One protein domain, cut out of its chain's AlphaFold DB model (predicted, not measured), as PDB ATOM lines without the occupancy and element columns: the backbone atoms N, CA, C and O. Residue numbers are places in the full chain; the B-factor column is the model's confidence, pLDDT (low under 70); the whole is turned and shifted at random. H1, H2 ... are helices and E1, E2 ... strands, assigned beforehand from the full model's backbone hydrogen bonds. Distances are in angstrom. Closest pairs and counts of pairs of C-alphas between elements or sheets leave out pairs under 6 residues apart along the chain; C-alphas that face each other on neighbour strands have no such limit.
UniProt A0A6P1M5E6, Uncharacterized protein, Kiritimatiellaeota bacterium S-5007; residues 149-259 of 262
ATOM      1  N   ALA A 149     119.874 326.256 368.093       53.00
ATOM      2  CA  ALA A 149     120.898 326.929 368.883       53.00
ATOM      3  C   ALA A 149     122.055 325.995 369.298       53.00
ATOM      4  O   ALA A 149     123.195 326.451 369.386       53.00
ATOM      5  N   GLU A 150     121.806 324.690 369.476       50.66
ATOM      6  CA  GLU A 150     122.842 323.701 369.819       50.66
ATOM      7  C   GLU A 150     123.836 323.440 368.673       50.66
ATOM      8  O   GLU A 150     124.983 323.064 368.911       50.66
ATOM      9  N   PHE A 151     123.450 323.699 367.423       56.78
ATOM     10  CA  PHE A 151     124.340 323.581 366.260       56.78
ATOM     11  C   PHE A 151     125.081 324.888 365.959       56.78
ATOM     12  O   PHE A 151     126.027 324.909 365.171       56.78
ATOM     13  N   MET A 152     124.693 325.973 366.633       64.88
ATOM     14  CA  MET A 152     125.228 327.324 366.451       64.88
ATOM     15  C   MET A 152     125.956 327.857 367.687       64.88
ATOM     16  O   MET A 152     126.233 329.053 367.767       64.88
ATOM     17  N   ILE A 153     126.307 326.971 368.627       66.50
ATOM     18  CA  ILE A 153     126.900 327.304 369.932       66.50
ATOM     19  C   ILE A 153     128.051 328.298 369.795       66.50
ATOM     20  O   ILE A 153     128.021 329.352 370.415       66.50
ATOM     21  N   TRP A 154     129.019 328.018 368.918       76.00
ATOM     22  CA  TRP A 154     130.174 328.900 368.735       76.00
ATOM     23  C   TRP A 154     129.783 330.313 368.277       76.00
ATOM     24  O   TRP A 154     130.331 331.302 368.760       76.00
ATOM     25  N   VAL A 155     128.839 330.414 367.342       73.94
ATOM     26  CA  VAL A 155     128.393 331.697 366.791       73.94
ATOM     27  C   VAL A 155     127.672 332.499 367.871       73.94
ATOM     28  O   VAL A 155     127.979 333.668 368.083       73.94
ATOM     29  N   ARG A 156     126.778 331.839 368.613       71.19
ATOM     30  CA  ARG A 156     126.064 332.433 369.744       71.19
ATOM     31  C   ARG A 156     127.017 332.891 370.849       71.19
ATOM     32  O   ARG A 156     126.893 334.010 371.327       71.19
ATOM     33  N   GLU A 157     127.981 332.059 371.234       72.12
ATOM     34  CA  GLU A 157     129.002 332.397 372.239       72.12
ATOM     35  C   GLU A 157     129.821 333.622 371.830       72.12
ATOM     36  O   GLU A 157     130.091 334.490 372.656       72.12
ATOM     37  N   THR A 158     130.173 333.707 370.548       77.94
ATOM     38  CA  THR A 158     130.919 334.836 369.989       77.94
ATOM     39  C   THR A 158     130.113 336.132 370.088       77.94
ATOM     40  O   THR A 158     130.628 337.138 370.573       77.94
ATOM     41  N   VAL A 159     128.835 336.102 369.692       75.38
ATOM     42  CA  VAL A 159     127.932 337.262 369.778       75.38
ATOM     43  C   VAL A 159     127.748 337.705 371.231       75.38
ATOM     44  O   VAL A 159     127.917 338.882 371.538       75.38
ATOM     45  N   LEU A 160     127.481 336.771 372.148       74.19
ATOM     46  CA  LEU A 160     127.299 337.088 373.567       74.19
ATOM     47  C   LEU A 160     128.564 337.669 374.207       74.19
ATOM     48  O   LEU A 160     128.471 338.620 374.981       74.19
ATOM     49  N   ALA A 161     129.741 337.125 373.889       75.62
ATOM     50  CA  ALA A 161     131.005 337.628 374.420       75.62
ATOM     51  C   ALA A 161     131.273 339.075 373.982       75.62
ATOM     52  O   ALA A 161     131.728 339.876 374.795       75.62
ATOM     53  N   LEU A 162     130.943 339.426 372.736       77.38
ATOM     54  CA  LEU A 162     131.073 340.794 372.223       77.38
ATOM     55  C   LEU A 162     130.021 341.744 372.808       77.38
ATOM     56  O   LEU A 162     130.343 342.865 373.181       77.38
ATOM     57  N   LEU A 163     128.775 341.302 372.984       74.12
ATOM     58  CA  LEU A 163     127.770 342.122 373.674       74.12
ATOM     59  C   LEU A 163     128.200 342.445 375.115       74.12
ATOM     60  O   LEU A 163     128.004 343.561 375.594       74.12
ATOM     61  N   GLN A 164     128.855 341.499 375.794       75.62
ATOM     62  CA  GLN A 164     129.382 341.687 377.149       75.62
ATOM     63  C   GLN A 164     130.581 342.643 377.231       75.62
ATOM     64  O   GLN A 164     130.848 343.167 378.315       75.62
ATOM     65  N   THR A 165     131.308 342.892 376.134       76.88
ATOM     66  CA  THR A 165     132.372 343.914 376.115       76.88
ATOM     67  C   THR A 165     131.801 345.329 376.010       76.88
ATOM     68  O   THR A 165     132.542 346.292 376.205       76.88
ATOM     69  N   GLY A 166     130.491 345.469 375.761       73.56
ATOM     70  CA  GLY A 166     129.810 346.755 375.614       73.56
ATOM     71  C   GLY A 166     130.027 347.408 374.249       73.56
ATOM     72  O   GLY A 166     129.675 348.574 374.074       73.56
ATOM     73  N   VAL A 167     130.604 346.683 373.285       70.94
ATOM     74  CA  VAL A 167     130.829 347.202 371.934       70.94
ATOM     75  C   VAL A 167     129.569 347.039 371.088       70.94
ATOM     76  O   VAL A 167     128.995 345.947 371.033       70.94
ATOM     77  N   PRO A 168     129.099 348.111 370.425       69.06
ATOM     78  CA  PRO A 168     127.958 348.010 369.534       69.06
ATOM     79  C   PRO A 168     128.310 347.122 368.337       69.06
ATOM     80  O   PRO A 168     129.242 347.399 367.587       69.06
ATOM     81  N   LEU A 169     127.533 346.056 368.146       70.62
ATOM     82  CA  LEU A 169     127.627 345.214 366.958       70.62
ATOM     83  C   LEU A 169     126.979 345.937 365.771       70.62
ATOM     84  O   LEU A 169     125.755 345.956 365.628       70.62
ATOM     85  N   GLU A 170     127.807 346.579 364.953       79.56
ATOM     86  CA  GLU A 170     127.416 347.140 363.656       79.56
ATOM     87  C   GLU A 170     127.482 346.079 362.543       79.56
ATOM     88  O   GLU A 170     128.161 345.063 362.708       79.56
ATOM     89  N   PRO A 171     126.800 346.298 361.398       79.75
ATOM     90  CA  PRO A 171     126.965 345.483 360.200       79.75
ATOM     91  C   PRO A 171     128.438 345.252 359.841       79.75
ATOM     92  O   PRO A 171     129.127 346.177 359.415       79.75
ATOM     93  N   MET A 172     128.923 344.019 359.992       84.44
ATOM     94  CA  MET A 172     130.337 343.687 359.783       84.44
ATOM     95  C   MET A 172     130.530 342.365 359.041       84.44
ATOM     96  O   MET A 172     129.706 341.455 359.117       84.44
ATOM     97  N   THR A 173     131.642 342.251 358.321       85.75
ATOM     98  CA  THR A 173     132.068 341.028 357.633       85.75
ATOM     99  C   THR A 173     132.700 340.027 358.602       85.75
ATOM    100  O   THR A 173     133.106 340.360 359.712       85.75
ATOM    101  N   THR A 174     132.875 338.782 358.154       84.88
ATOM    102  CA  THR A 174     133.576 337.750 358.937       84.88
ATOM    103  C   THR A 174     134.987 338.167 359.325       84.88
ATOM    104  O   THR A 174     135.416 337.846 360.422       84.88
ATOM    105  N   GLN A 175     135.718 338.851 358.442       86.69
ATOM    106  CA  GLN A 175     137.073 339.301 358.751       86.69
ATOM    107  C   GLN A 175     137.057 340.348 359.869       86.69
ATOM    108  O   GLN A 175     137.768 340.178 360.851       86.69
ATOM    109  N   GLN A 176     136.185 341.352 359.758       87.88
ATOM    110  CA  GLN A 176     136.016 342.385 360.784       87.88
ATOM    111  C   GLN A 176     135.579 341.795 362.130       87.88
ATOM    112  O   GLN A 176     136.040 342.241 363.173       87.88
ATOM    113  N   LEU A 177     134.746 340.747 362.121       87.69
ATOM    114  CA  LEU A 177     134.415 340.009 363.340       87.69
ATOM    115  C   LEU A 177     135.664 339.388 363.983       87.69
ATOM    116  O   LEU A 177     135.805 339.434 365.200       87.69
ATOM    117  N   LEU A 178     136.559 338.782 363.195       89.69
ATOM    118  CA  LEU A 178     137.785 338.188 363.740       89.69
ATOM    119  C   LEU A 178     138.724 339.252 364.316       89.69
ATOM    120  O   LEU A 178     139.293 339.018 365.377       89.69
ATOM    121  N   GLU A 179     138.848 340.395 363.642       89.69
ATOM    122  CA  GLU A 179     139.611 341.560 364.113       89.69
ATOM    123  C   GLU A 179     139.048 342.076 365.438       89.69
ATOM    124  O   GLU A 179     139.769 342.158 366.426       89.69
ATOM    125  N   MET A 180     137.729 342.248 365.520       88.50
ATOM    126  CA  MET A 180     137.057 342.656 366.752       88.50
ATOM    127  C   MET A 180     137.269 341.659 367.902       88.50
ATOM    128  O   MET A 180     137.421 342.050 369.059       88.50
ATOM    129  N   LEU A 181     137.293 340.355 367.616       87.88
ATOM    130  CA  LEU A 181     137.604 339.352 368.635       87.88
ATOM    131  C   LEU A 181     139.053 339.446 369.117       87.88
ATOM    132  O   LEU A 181     139.300 339.213 370.298       87.88
ATOM    133  N   GLU A 182     140.007 339.773 368.249       88.44
ATOM    134  CA  GLU A 182     141.393 339.999 368.664       88.44
ATOM    135  C   GLU A 182     141.524 341.270 369.511       88.44
ATOM    136  O   GLU A 182     142.059 341.197 370.619       88.44
ATOM    137  N   ASP A 183     140.917 342.374 369.073       88.50
ATOM    138  CA  ASP A 183     140.926 343.670 369.766       88.50
ATOM    139  C   ASP A 183     140.356 343.602 371.196       88.50
ATOM    140  O   ASP A 183     140.708 344.407 372.065       88.50
ATOM    141  N   HIS A 184     139.484 342.629 371.470       83.69
ATOM    142  CA  HIS A 184     138.857 342.425 372.779       83.69
ATOM    143  C   HIS A 184     139.447 341.273 373.611       83.69
ATOM    144  O   HIS A 184     138.836 340.858 374.606       83.69
ATOM    145  N   ASP A 185     140.632 340.772 373.252       83.06
ATOM    146  CA  ASP A 185     141.298 339.627 373.893       83.06
ATOM    147  C   ASP A 185     140.447 338.335 373.866       83.06
ATOM    148  O   ASP A 185     140.500 337.506 374.781       83.06
ATOM    149  N   LEU A 186     139.633 338.149 372.823       82.25
ATOM    150  CA  LEU A 186     138.766 336.984 372.600       82.25
ATOM    151  C   LEU A 186     139.321 336.039 371.516       82.25
ATOM    152  O   LEU A 186     138.588 335.224 370.955       82.25
ATOM    153  N   VAL A 187     140.633 336.085 371.260       81.94
ATOM    154  CA  VAL A 187     141.352 335.278 370.247       81.94
ATOM    155  C   VAL A 187     141.072 333.775 370.371       81.94
ATOM    156  O   VAL A 187     140.998 333.046 369.387       81.94
ATOM    157  N   GLU A 188     140.846 333.286 371.588       78.44
ATOM    158  CA  GLU A 188     140.520 331.882 371.864       78.44
ATOM    159  C   GLU A 188     139.154 331.412 371.332       78.44
ATOM    160  O   GLU A 188     138.898 330.198 371.307       78.44
ATOM    161  N   LEU A 189     138.275 332.354 370.968       80.88
ATOM    162  CA  LEU A 189     137.012 332.093 370.285       80.88
ATOM    163  C   LEU A 189     137.215 332.000 368.774       80.88
ATOM    164  O   LEU A 189     136.351 331.448 368.102       80.88
ATOM    165  N   ILE A 190     138.337 332.474 368.225       85.94
ATOM    166  CA  ILE A 190     138.596 332.445 366.786       85.94
ATOM    167  C   ILE A 190     138.887 330.998 366.345       85.94
ATOM    168  O   ILE A 190     139.904 330.407 366.731       85.94
ATOM    169  N   PRO A 191     138.029 330.388 365.502       84.25
ATOM    170  CA  PRO A 191     138.225 329.018 365.060       84.25
ATOM    171  C   PRO A 191     139.541 328.849 364.310       84.25
ATOM    172  O   PRO A 191     139.806 329.529 363.327       84.25
ATOM    173  N   GLY A 192     140.336 327.864 364.718       84.00
ATOM    174  CA  GLY A 192     141.575 327.522 364.026       84.00
ATOM    175  C   GLY A 192     142.806 328.286 364.506       84.00
ATOM    176  O   GLY A 192     143.887 327.966 364.017       84.00
ATOM    177  N   LEU A 193     142.696 329.200 365.471       86.56
ATOM    178  CA  LEU A 193     143.860 329.750 366.167       86.56
ATOM    179  C   LEU A 193     144.212 328.930 367.408       86.56
ATOM    180  O   LEU A 193     143.355 328.300 368.034       86.56
ATOM    181  N   LYS A 194     145.504 328.898 367.730       84.44
ATOM    182  CA  LYS A 194     146.034 328.378 368.995       84.44
ATOM    183  C   LYS A 194     146.397 329.529 369.928       84.44
ATOM    184  O   LYS A 194     146.521 330.670 369.504       84.44
ATOM    185  N   GLU A 195     146.608 329.209 371.199       76.75
ATOM    186  CA  GLU A 195     147.124 330.170 372.173       76.75
ATOM    187  C   GLU A 195     148.459 330.764 371.689       76.75
ATOM    188  O   GLU A 195     149.373 330.024 371.318       76.75
ATOM    189  N   GLY A 196     148.540 332.097 371.643       79.19
ATOM    190  CA  GLY A 196     149.692 332.838 371.118       79.19
ATOM    191  C   GLY A 196     149.724 333.034 369.594       79.19
ATOM    192  O   GLY A 196     150.615 333.726 369.110       79.19
ATOM    193  N   GLU A 197     148.783 332.465 368.830       86.56
ATOM    194  CA  GLU A 197     148.587 332.794 367.408       86.56
ATOM    195  C   GLU A 197     147.633 333.999 367.293       86.56
ATOM    196  O   GLU A 197     146.504 333.918 367.771       86.56
ATOM    197  N   GLY A 198     148.068 335.089 366.650       87.31
ATOM    198  CA  GLY A 198     147.226 336.252 366.313       87.31
ATOM    199  C   GLY A 198     146.857 336.305 364.828       87.31
ATOM    200  O   GLY A 198     147.499 335.622 364.015       87.31
ATOM    201  N   ILE A 199     145.844 337.093 364.461       89.19
ATOM    202  CA  ILE A 199     145.416 337.250 363.057       89.19
ATOM    203  C   ILE A 199     146.265 338.258 362.268       89.19
ATOM    204  O   ILE A 199     146.183 338.257 361.039       89.19
ATOM    205  N   ASP A 200     147.152 339.012 362.926       88.81
ATOM    206  CA  ASP A 200     148.183 339.841 362.275       88.81
ATOM    207  C   ASP A 200     149.062 339.043 361.287       88.81
ATOM    208  O   ASP A 200     149.534 339.561 360.269       88.81
ATOM    209  N   ASP A 201     149.282 337.747 361.548       90.50
ATOM    210  CA  ASP A 201     149.949 336.860 360.595       90.50
ATOM    211  C   ASP A 201     148.969 336.410 359.502       90.50
ATOM    212  O   ASP A 201     148.025 335.646 359.728       90.50
ATOM    213  N   SER A 202     149.275 336.786 358.257       87.94
ATOM    214  CA  SER A 202     148.541 336.382 357.051       87.94
ATOM    215  C   SER A 202     148.228 334.877 356.948       87.94
ATOM    216  O   SER A 202     147.216 334.486 356.351       87.94
ATOM    217  N   ARG A 203     149.078 334.000 357.496       90.50
ATOM    218  CA  ARG A 203     148.861 332.546 357.517       90.50
ATOM    219  C   ARG A 203     147.799 332.162 358.538       90.50
ATOM    220  O   ARG A 203     146.947 331.321 358.232       90.50
ATOM    221  N   HIS A 204     147.838 332.774 359.716       91.56
ATOM    222  CA  HIS A 204     146.862 332.566 360.778       91.56
ATOM    223  C   HIS A 204     145.494 333.107 360.375       91.56
ATOM    224  O   HIS A 204     144.518 332.360 360.449       91.56
ATOM    225  N   LEU A 205     145.427 334.311 359.798       89.38
ATOM    226  CA  LEU A 205     144.187 334.872 359.259       89.38
ATOM    227  C   LEU A 205     143.550 333.950 358.208       89.38
ATOM    228  O   LEU A 205     142.370 333.611 358.297       89.38
ATOM    229  N   LYS A 206     144.333 333.448 357.242       85.12
ATOM    230  CA  LYS A 206     143.830 332.499 356.226       85.12
ATOM    231  C   LYS A 206     143.300 331.204 356.843       85.12
ATOM    232  O   LYS A 206     142.287 330.668 356.386       85.12
ATOM    233  N   LYS A 207     143.987 330.671 357.855       89.31
ATOM    234  CA  LYS A 207     143.576 329.465 358.589       89.31
ATOM    235  C   LYS A 207     142.283 329.712 359.368       89.31
ATOM    236  O   LYS A 207     141.384 328.867 359.303       89.31
ATOM    237  N   ALA A 208     142.171 330.862 360.027       87.12
ATOM    238  CA  ALA A 208     140.996 331.271 360.777       87.12
ATOM    239  C   ALA A 208     139.784 331.436 359.856       87.12
ATOM    240  O   ALA A 208     138.802 330.711 359.994       87.12
ATOM    241  N   LEU A 209     139.903 332.256 358.807       83.69
ATOM    242  CA  LEU A 209     138.854 332.457 357.800       83.69
ATOM    243  C   LEU A 209     138.400 331.144 357.155       83.69
ATOM    244  O   LEU A 209     137.205 330.921 356.975       83.69
ATOM    245  N   ARG A 210     139.324 330.229 356.839       82.06
ATOM    246  CA  ARG A 210     138.969 328.914 356.280       82.06
ATOM    247  C   ARG A 210     138.196 328.052 357.276       82.06
ATOM    248  O   ARG A 210     137.273 327.344 356.874       82.06
ATOM    249  N   THR A 211     138.594 328.057 358.545       82.25
ATOM    250  CA  THR A 211     137.964 327.233 359.587       82.25
ATOM    251  C   THR A 211     136.586 327.780 359.941       82.25
ATOM    252  O   THR A 211     135.615 327.024 359.957       82.25
ATOM    253  N   THR A 212     136.481 329.094 360.115       81.38
ATOM    254  CA  THR A 212     135.222 329.823 360.291       81.38
ATOM    255  C   THR A 212     134.299 329.635 359.089       81.38
ATOM    256  O   THR A 212     133.140 329.265 359.243       81.38
ATOM    257  N   GLY A 213     134.826 329.772 357.872       76.12
ATOM    258  CA  GLY A 213     134.071 329.577 356.640       76.12
ATOM    259  C   GLY A 213     133.564 328.148 356.442       76.12
ATOM    260  O   GLY A 213     132.506 327.980 355.851       76.12
ATOM    261  N   ARG A 214     134.265 327.121 356.951       74.44
ATOM    262  CA  ARG A 214     133.744 325.741 357.005       74.44
ATOM    263  C   ARG A 214     132.575 325.628 357.975       74.44
ATOM    264  O   ARG A 214     131.528 325.142 357.577       74.44
ATOM    265  N   ARG A 215     132.735 326.156 359.194       73.94
ATOM    266  CA  ARG A 215     131.665 326.168 360.204       73.94
ATOM    267  C   ARG A 215     130.403 326.851 359.686       73.94
ATOM    268  O   ARG A 215     129.321 326.316 359.860       73.94
ATOM    269  N   PHE A 216     130.537 327.987 359.002       73.81
ATOM    270  CA  PHE A 216     129.392 328.647 358.374       73.81
ATOM    271  C   PHE A 216     128.924 327.976 357.080       73.81
ATOM    272  O   PHE A 216     127.738 328.002 356.771       73.81
ATOM    273  N   GLY A 217     129.826 327.368 356.312       66.62
ATOM    274  CA  GLY A 217     129.491 326.671 355.072       66.62
ATOM    275  C   GLY A 217     128.528 325.508 355.299       66.62
ATOM    276  O   GLY A 217     127.634 325.309 354.480       66.62
ATOM    277  N   ASP A 218     128.671 324.819 356.431       60.53
ATOM    278  CA  ASP A 218     127.775 323.742 356.858       60.53
ATOM    279  C   ASP A 218     126.401 324.270 357.331       60.53
ATOM    280  O   ASP A 218     125.424 323.525 357.332       60.53
ATOM    281  N   LEU A 219     126.309 325.559 357.690       61.06
ATOM    282  CA  LEU A 219     125.112 326.203 358.252       61.06
ATOM    283  C   LEU A 219     124.305 327.034 357.232       61.06
ATOM    284  O   LEU A 219     123.129 327.295 357.467       61.06
ATOM    285  N   PHE A 220     124.899 327.454 356.107       57.19
ATOM    286  CA  PHE A 220     124.288 328.411 355.165       57.19
ATOM    287  C   PHE A 220     124.391 327.977 353.687       57.19
ATOM    288  O   PHE A 220     125.498 327.776 353.163       57.19
ATOM    289  N   LYS A 221     123.274 327.981 352.935       57.25
ATOM    290  CA  LYS A 221     123.292 328.006 351.452       57.25
ATOM    291  C   LYS A 221     123.347 329.452 350.927       57.25
ATOM    292  O   LYS A 221     123.323 330.413 351.690       57.25
ATOM    293  N   ASN A 222     123.534 329.624 349.612       56.00
ATOM    294  CA  ASN A 222     123.699 330.950 348.998       56.00
ATOM    295  C   ASN A 222     122.509 331.868 349.325       56.00
ATOM    296  O   ASN A 222     121.394 331.561 348.906       56.00
ATOM    297  N   LYS A 223     122.787 333.016 349.962       61.94
ATOM    298  CA  LYS A 223     121.818 334.045 350.388       61.94
ATOM    299  C   LYS A 223     120.951 333.686 351.599       61.94
ATOM    300  O   LYS A 223     119.945 334.350 351.829       61.94
ATOM    301  N   ASP A 224     121.340 332.678 352.373       66.06
ATOM    302  CA  ASP A 224     120.654 332.373 353.628       66.06
ATOM    303  C   ASP A 224     120.973 333.393 354.716       66.06
ATOM    304  O   ASP A 224     122.050 333.997 354.728       66.06
ATOM    305  N   GLN A 225     120.019 333.565 355.631       69.00
ATOM    306  CA  GLN A 225     120.156 334.391 356.822       69.00
ATOM    307  C   GLN A 225     119.651 333.642 358.057       69.00
ATOM    308  O   GLN A 225     118.703 332.866 357.959       69.00
ATOM    309  N   ILE A 226     120.287 333.876 359.200       66.06
ATOM    310  CA  ILE A 226     119.930 333.289 360.493       66.06
ATOM    311  C   ILE A 226     119.990 334.386 361.552       66.06
ATOM    312  O   ILE A 226     120.943 335.158 361.558       66.06
ATOM    313  N   SER A 227     119.015 334.436 362.455       61.62
ATOM    314  CA  SER A 227     118.984 335.398 363.563       61.62
ATOM    315  C   SER A 227     119.398 334.744 364.885       61.62
ATOM    316  O   SER A 227     119.004 333.614 365.168       61.62
ATOM    317  N   ILE A 228     120.193 335.449 365.691       63.41
ATOM    318  CA  ILE A 228     120.708 335.035 367.000       63.41
ATOM    319  C   ILE A 228     120.767 336.274 367.901       63.41
ATOM    320  O   ILE A 228     121.565 337.156 367.616       63.41
ATOM    321  N   GLU A 229     119.991 336.321 368.991       62.22
ATOM    322  CA  GLU A 229     120.079 337.374 370.032       62.22
ATOM    323  C   GLU A 229     120.109 338.799 369.421       62.22
ATOM    324  O   GLU A 229     121.096 339.524 369.541       62.22
ATOM    325  N   ASP A 230     119.068 339.154 368.657       66.31
ATOM    326  CA  ASP A 230     118.944 340.416 367.902       66.31
ATOM    327  C   ASP A 230     120.011 340.671 366.819       66.31
ATOM    328  O   ASP A 230     120.082 341.768 366.264       66.31
ATOM    329  N   MET A 231     120.812 339.667 366.453       67.00
ATOM    330  CA  MET A 231     121.783 339.732 365.357       67.00
ATOM    331  C   MET A 231     121.404 338.793 364.211       67.00
ATOM    332  O   MET A 231     121.287 337.587 364.382       67.00
ATOM    333  N   VAL A 232     121.275 339.328 363.006       70.44
ATOM    334  CA  VAL A 232     121.104 338.597 361.751       70.44
ATOM    335  C   VAL A 232     122.463 338.337 361.111       70.44
ATOM    336  O   VAL A 232     123.239 339.251 360.849       70.44
ATOM    337  N   ILE A 233     122.732 337.081 360.790       77.44
ATOM    338  CA  ILE A 233     123.913 336.622 360.070       77.44
ATOM    339  C   ILE A 233     123.472 336.217 358.675       77.44
ATOM    340  O   ILE A 233     122.618 335.346 358.539       77.44
ATOM    341  N   ARG A 234     124.042 336.821 357.636       77.94
ATOM    342  CA  ARG A 234     123.710 336.570 356.228       77.94
ATOM    343  C   ARG A 234     124.919 336.037 355.476       77.94
ATOM    344  O   ARG A 234     126.020 336.538 355.666       77.94
ATOM    345  N   LYS A 235     124.718 335.062 354.587       80.06
ATOM    346  CA  LYS A 235     125.739 334.608 353.631       80.06
ATOM    347  C   LYS A 235     125.540 335.259 352.270       80.06
ATOM    348  O   LYS A 235     124.668 334.857 351.497       80.06
ATOM    349  N   ASP A 236     126.443 336.152 351.919       78.44
ATOM    350  CA  ASP A 236     126.549 336.751 350.601       78.44
ATOM    351  C   ASP A 236     127.570 336.000 349.735       78.44
ATOM    352  O   ASP A 236     128.442 335.268 350.212       78.44
ATOM    353  N   THR A 237     127.421 336.101 348.415       76.62
ATOM    354  CA  THR A 237     128.385 335.538 347.461       76.62
ATOM    355  C   THR A 237     128.936 336.654 346.606       76.62
ATOM    356  O   THR A 237     128.234 337.195 345.754       76.62
ATOM    357  N   GLU A 238     130.208 336.955 346.806       80.00
ATOM    358  CA  GLU A 238     130.908 337.983 346.060       80.00
ATOM    359  C   GLU A 238     131.746 337.368 344.947       80.00
ATOM    360  O   GLU A 238     132.403 336.334 345.105       80.00
ATOM    361  N   ARG A 239     131.738 338.021 343.787       77.19
ATOM    362  CA  ARG A 239     132.628 337.684 342.678       77.19
ATOM    363  C   ARG A 239     133.902 338.499 342.802       77.19
ATOM    364  O   ARG A 239     133.942 339.656 342.402       77.19
ATOM    365  N   VAL A 240     134.959 337.857 343.278       78.00
ATOM    366  CA  VAL A 240     136.281 338.478 343.380       78.00
ATOM    367  C   VAL A 240     137.082 338.139 342.129       78.00
ATOM    368  O   VAL A 240     137.114 336.983 341.693       78.00
ATOM    369  N   LYS A 241     137.704 339.144 341.513       81.31
ATOM    370  CA  LYS A 241     138.603 338.939 340.372       81.31
ATOM    371  C   LYS A 241     139.849 338.200 340.863       81.31
ATOM    372  O   LYS A 241     140.366 338.516 341.926       81.31
ATOM    373  N   ARG A 242     140.299 337.185 340.128       77.19
ATOM    374  CA  ARG A 242     141.495 336.423 340.509       77.19
ATOM    375  C   ARG A 242     142.749 337.295 340.410       77.19
ATOM    376  O   ARG A 242     142.826 338.151 339.530       77.19
ATOM    377  N   ASP A 243     143.736 337.005 341.258       75.25
ATOM    378  CA  ASP A 243     145.030 337.708 341.297       75.25
ATOM    379  C   ASP A 243     145.792 337.631 339.960       75.25
ATOM    380  O   ASP A 243     146.552 338.530 339.614       75.25
ATOM    381  N   ASP A 244     145.548 336.584 339.164       81.12
ATOM    382  CA  ASP A 244     146.121 336.392 337.825       81.12
ATOM    383  C   ASP A 244     145.405 337.198 336.719       81.12
ATOM    384  O   ASP A 244     145.761 337.107 335.541       81.12
ATOM    385  N   GLY A 245     144.359 337.952 337.073       79.06
ATOM    386  CA  GLY A 245     143.506 338.698 336.151       79.06
ATOM    387  C   GLY A 245     142.619 337.826 335.251       79.06
ATOM    388  O   GLY A 245     141.793 338.369 334.512       79.06
ATOM    389  N   LYS A 246     142.736 336.493 335.315       73.56
ATOM    390  CA  LYS A 246     142.056 335.533 334.435       73.56
ATOM    391  C   LYS A 246     140.813 334.963 335.112       73.56
ATOM    392  O   LYS A 246     140.740 333.803 335.516       73.56
ATOM    393  N   GLY A 247     139.784 335.800 335.164       79.00
ATOM    394  CA  GLY A 247     138.433 335.417 335.564       79.00
ATOM    395  C   GLY A 247     138.087 335.764 337.008       79.00
ATOM    396  O   GLY A 247     138.770 336.536 337.679       79.00
ATOM    397  N   TYR A 248     136.975 335.200 337.468       79.75
ATOM    398  CA  TYR A 248     136.395 335.481 338.777       79.75
ATOM    399  C   TYR A 248     136.348 334.212 339.621       79.75
ATOM    400  O   TYR A 248     136.237 333.093 339.108       79.75
ATOM    401  N   ARG A 249     136.421 334.387 340.934       75.19
ATOM    402  CA  ARG A 249     136.172 333.351 341.925       75.19
ATOM    403  C   ARG A 249     135.064 333.834 342.849       75.19
ATOM    404  O   ARG A 249     135.137 334.935 343.387       75.19
ATOM    405  N   ASN A 250     134.053 332.993 343.020       74.50
ATOM    406  CA  ASN A 250     133.017 333.239 344.010       74.50
ATOM    407  C   ASN A 250     133.618 333.019 345.404       74.50
ATOM    408  O   ASN A 250     134.199 331.960 345.660       74.50
ATOM    409  N   HIS A 251     133.472 334.008 346.274       72.75
ATOM    410  CA  HIS A 251     133.794 333.923 347.690       72.75
ATOM    411  C   HIS A 251     132.507 334.087 348.486       72.75
ATOM    412  O   HIS A 251     131.672 334.928 348.165       72.75
ATOM    413  N   SER A 252     132.326 333.240 349.494       75.75
ATOM    414  CA  SER A 252     131.258 333.433 350.466       75.75
ATOM    415  C   SER A 252     131.719 334.458 351.490       75.75
ATOM    416  O   SER A 252     132.778 334.276 352.092       75.75
ATOM    417  N   VAL A 253     130.928 335.507 351.665       79.19
ATOM    418  CA  VAL A 253     131.121 336.547 352.676       79.19
ATOM    419  C   VAL A 253     129.976 336.416 353.665       79.19
ATOM    420  O   VAL A 253     128.835 336.239 353.248       79.19
ATOM    421  N   TYR A 254     130.273 336.434 354.963       81.38
ATOM    422  CA  TYR A 254     129.235 336.405 355.991       81.38
ATOM    423  C   TYR A 254     129.160 337.761 356.674       81.38
ATOM    424  O   TYR A 254     130.193 338.271 357.117       81.38
ATOM    425  N   THR A 255     127.950 338.303 356.747       81.00
ATOM    426  CA  THR A 255     127.639 339.634 357.266       81.00
ATOM    427  C   THR A 255     126.822 339.493 358.544       81.00
ATOM    428  O   THR A 255     125.831 338.770 358.543       81.00
ATOM    429  N   PHE A 256     127.216 340.174 359.615       81.50
ATOM    430  CA  PHE A 256     126.540 340.191 360.914       81.50
ATOM    431  C   PHE A 256     125.913 341.564 361.098       81.50
ATOM    432  O   PHE A 256     126.658 342.528 361.146       81.50
ATOM    433  N   ALA A 257     124.593 341.673 361.190       73.56
ATOM    434  CA  ALA A 257     123.863 342.934 361.326       73.56
ATOM    435  C   ALA A 257     122.840 342.837 362.458       73.56
ATOM    436  O   ALA A 257     122.379 341.744 362.756       73.56
ATOM    437  N   LYS A 258     122.435 343.953 363.066       72.25
ATOM    438  CA  LYS A 258     121.295 343.930 363.994       72.25
ATOM    439  C   LYS A 258     120.007 343.579 363.254       72.25
ATOM    440  O   LYS A 258     119.824 343.971 362.101       72.25
ATOM    441  N   ALA A 259     119.119 342.853 363.921       64.31
ATOM    442  CA  ALA A 259     117.747 342.691 363.483       64.31
ATOM    443  C   ALA A 259     117.095 344.077 363.472       64.31
ATOM    444  O   ALA A 259     116.991 344.739 364.504       64.31
TER     445      ALA A 259
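Overview. This is residues 149 to 259 of the 262 residues of an uncharacterized protein of Kiritimatiellaeota bacterium S-5007 (UniProt A0A6P1M5E6). A long two-stranded hairpin, E2 and E3, has the short strand E1 beside E2 at one end, and three loosely gathered helices meet this sheet along the half nearer E1. The hairpin's other end, with its turn at residues 242 to 247, reaches out past the helices and makes one end of the longest axis, while H1 lies at the other. The printed part has 111 residues with three named helices followed by three named strands, H1 H2 H3 E1 E2 E3. The sheet runs E1 E2 E3, antiparallel throughout, and the class is mixed, helices and strands. The whole is compact, with a radius of gyration of the C-alphas of 14.3 A and spans of 45 by 33 by 24 A.

Arrangement. In chain order come H1, residues 153 to 164; H2, 174 to 183; H3, 202 to 217; E1, 225 to 228; E2, 231 to 241; and E3, 248 to 258. H1 only grazes the sheet, with residues 155 to 160; its closest C-alphas to E1 are those of Arg 156 and Ile 228, 6.6 A apart. H1 and H2 are close but not clearly touching, at a steep tilt of 51 degrees, the same way; their closest C-alphas are Leu 162 and Leu 181, 7.6 A apart. H1 and H3 are near each other, with 5 pairs of C-alphas within 10 A. Before H2, residues 172 to 173 pair antiparallel with 255 to 256 of E3. H2 is on the sheet at a height of 7.4 A, over none of its strands; the C-alphas of Thr 174 and Tyr 254 in E3 are its closest pair, 5.4 A apart. H2 and H3 are close but not clearly touching, at a steep tilt of 57 degrees, opposite ways; C-alphas 175 and 209 come closest, at 7.1 A. H3 only grazes the sheet, with residues 212 to 217. E1, E2 and E3 form a meander, each strand the antiparallel neighbour of the one before. In the hairpin E1 and E2, N 228 and O 231 are 2.7 A apart; in the hairpin E2 and E3, N 236 and O 253 are 2.7 A apart, both within hydrogen-bond range. Every O i to N i+4 pair in H1, H2 and H3 is within that range.

Along the chain. H1 begins at C-alpha 153, (126.900, 327.304, 369.932). H3 is 21.5 A long, E2 30.1 A and E3 30.6 A. E3 ends at C-alpha 258, (121.295, 343.930, 363.994).

Size, cuts and confidence. The C-alphas farthest apart, Gln 164 and Lys 246, are 45.0 A apart. The printed part has no cut. The link H2 to H3 is long, with 18 residues. Mean pLDDT of the printed part is 77.0; residues 149 to 153, 168, 217 to 231 and 259 are under 70.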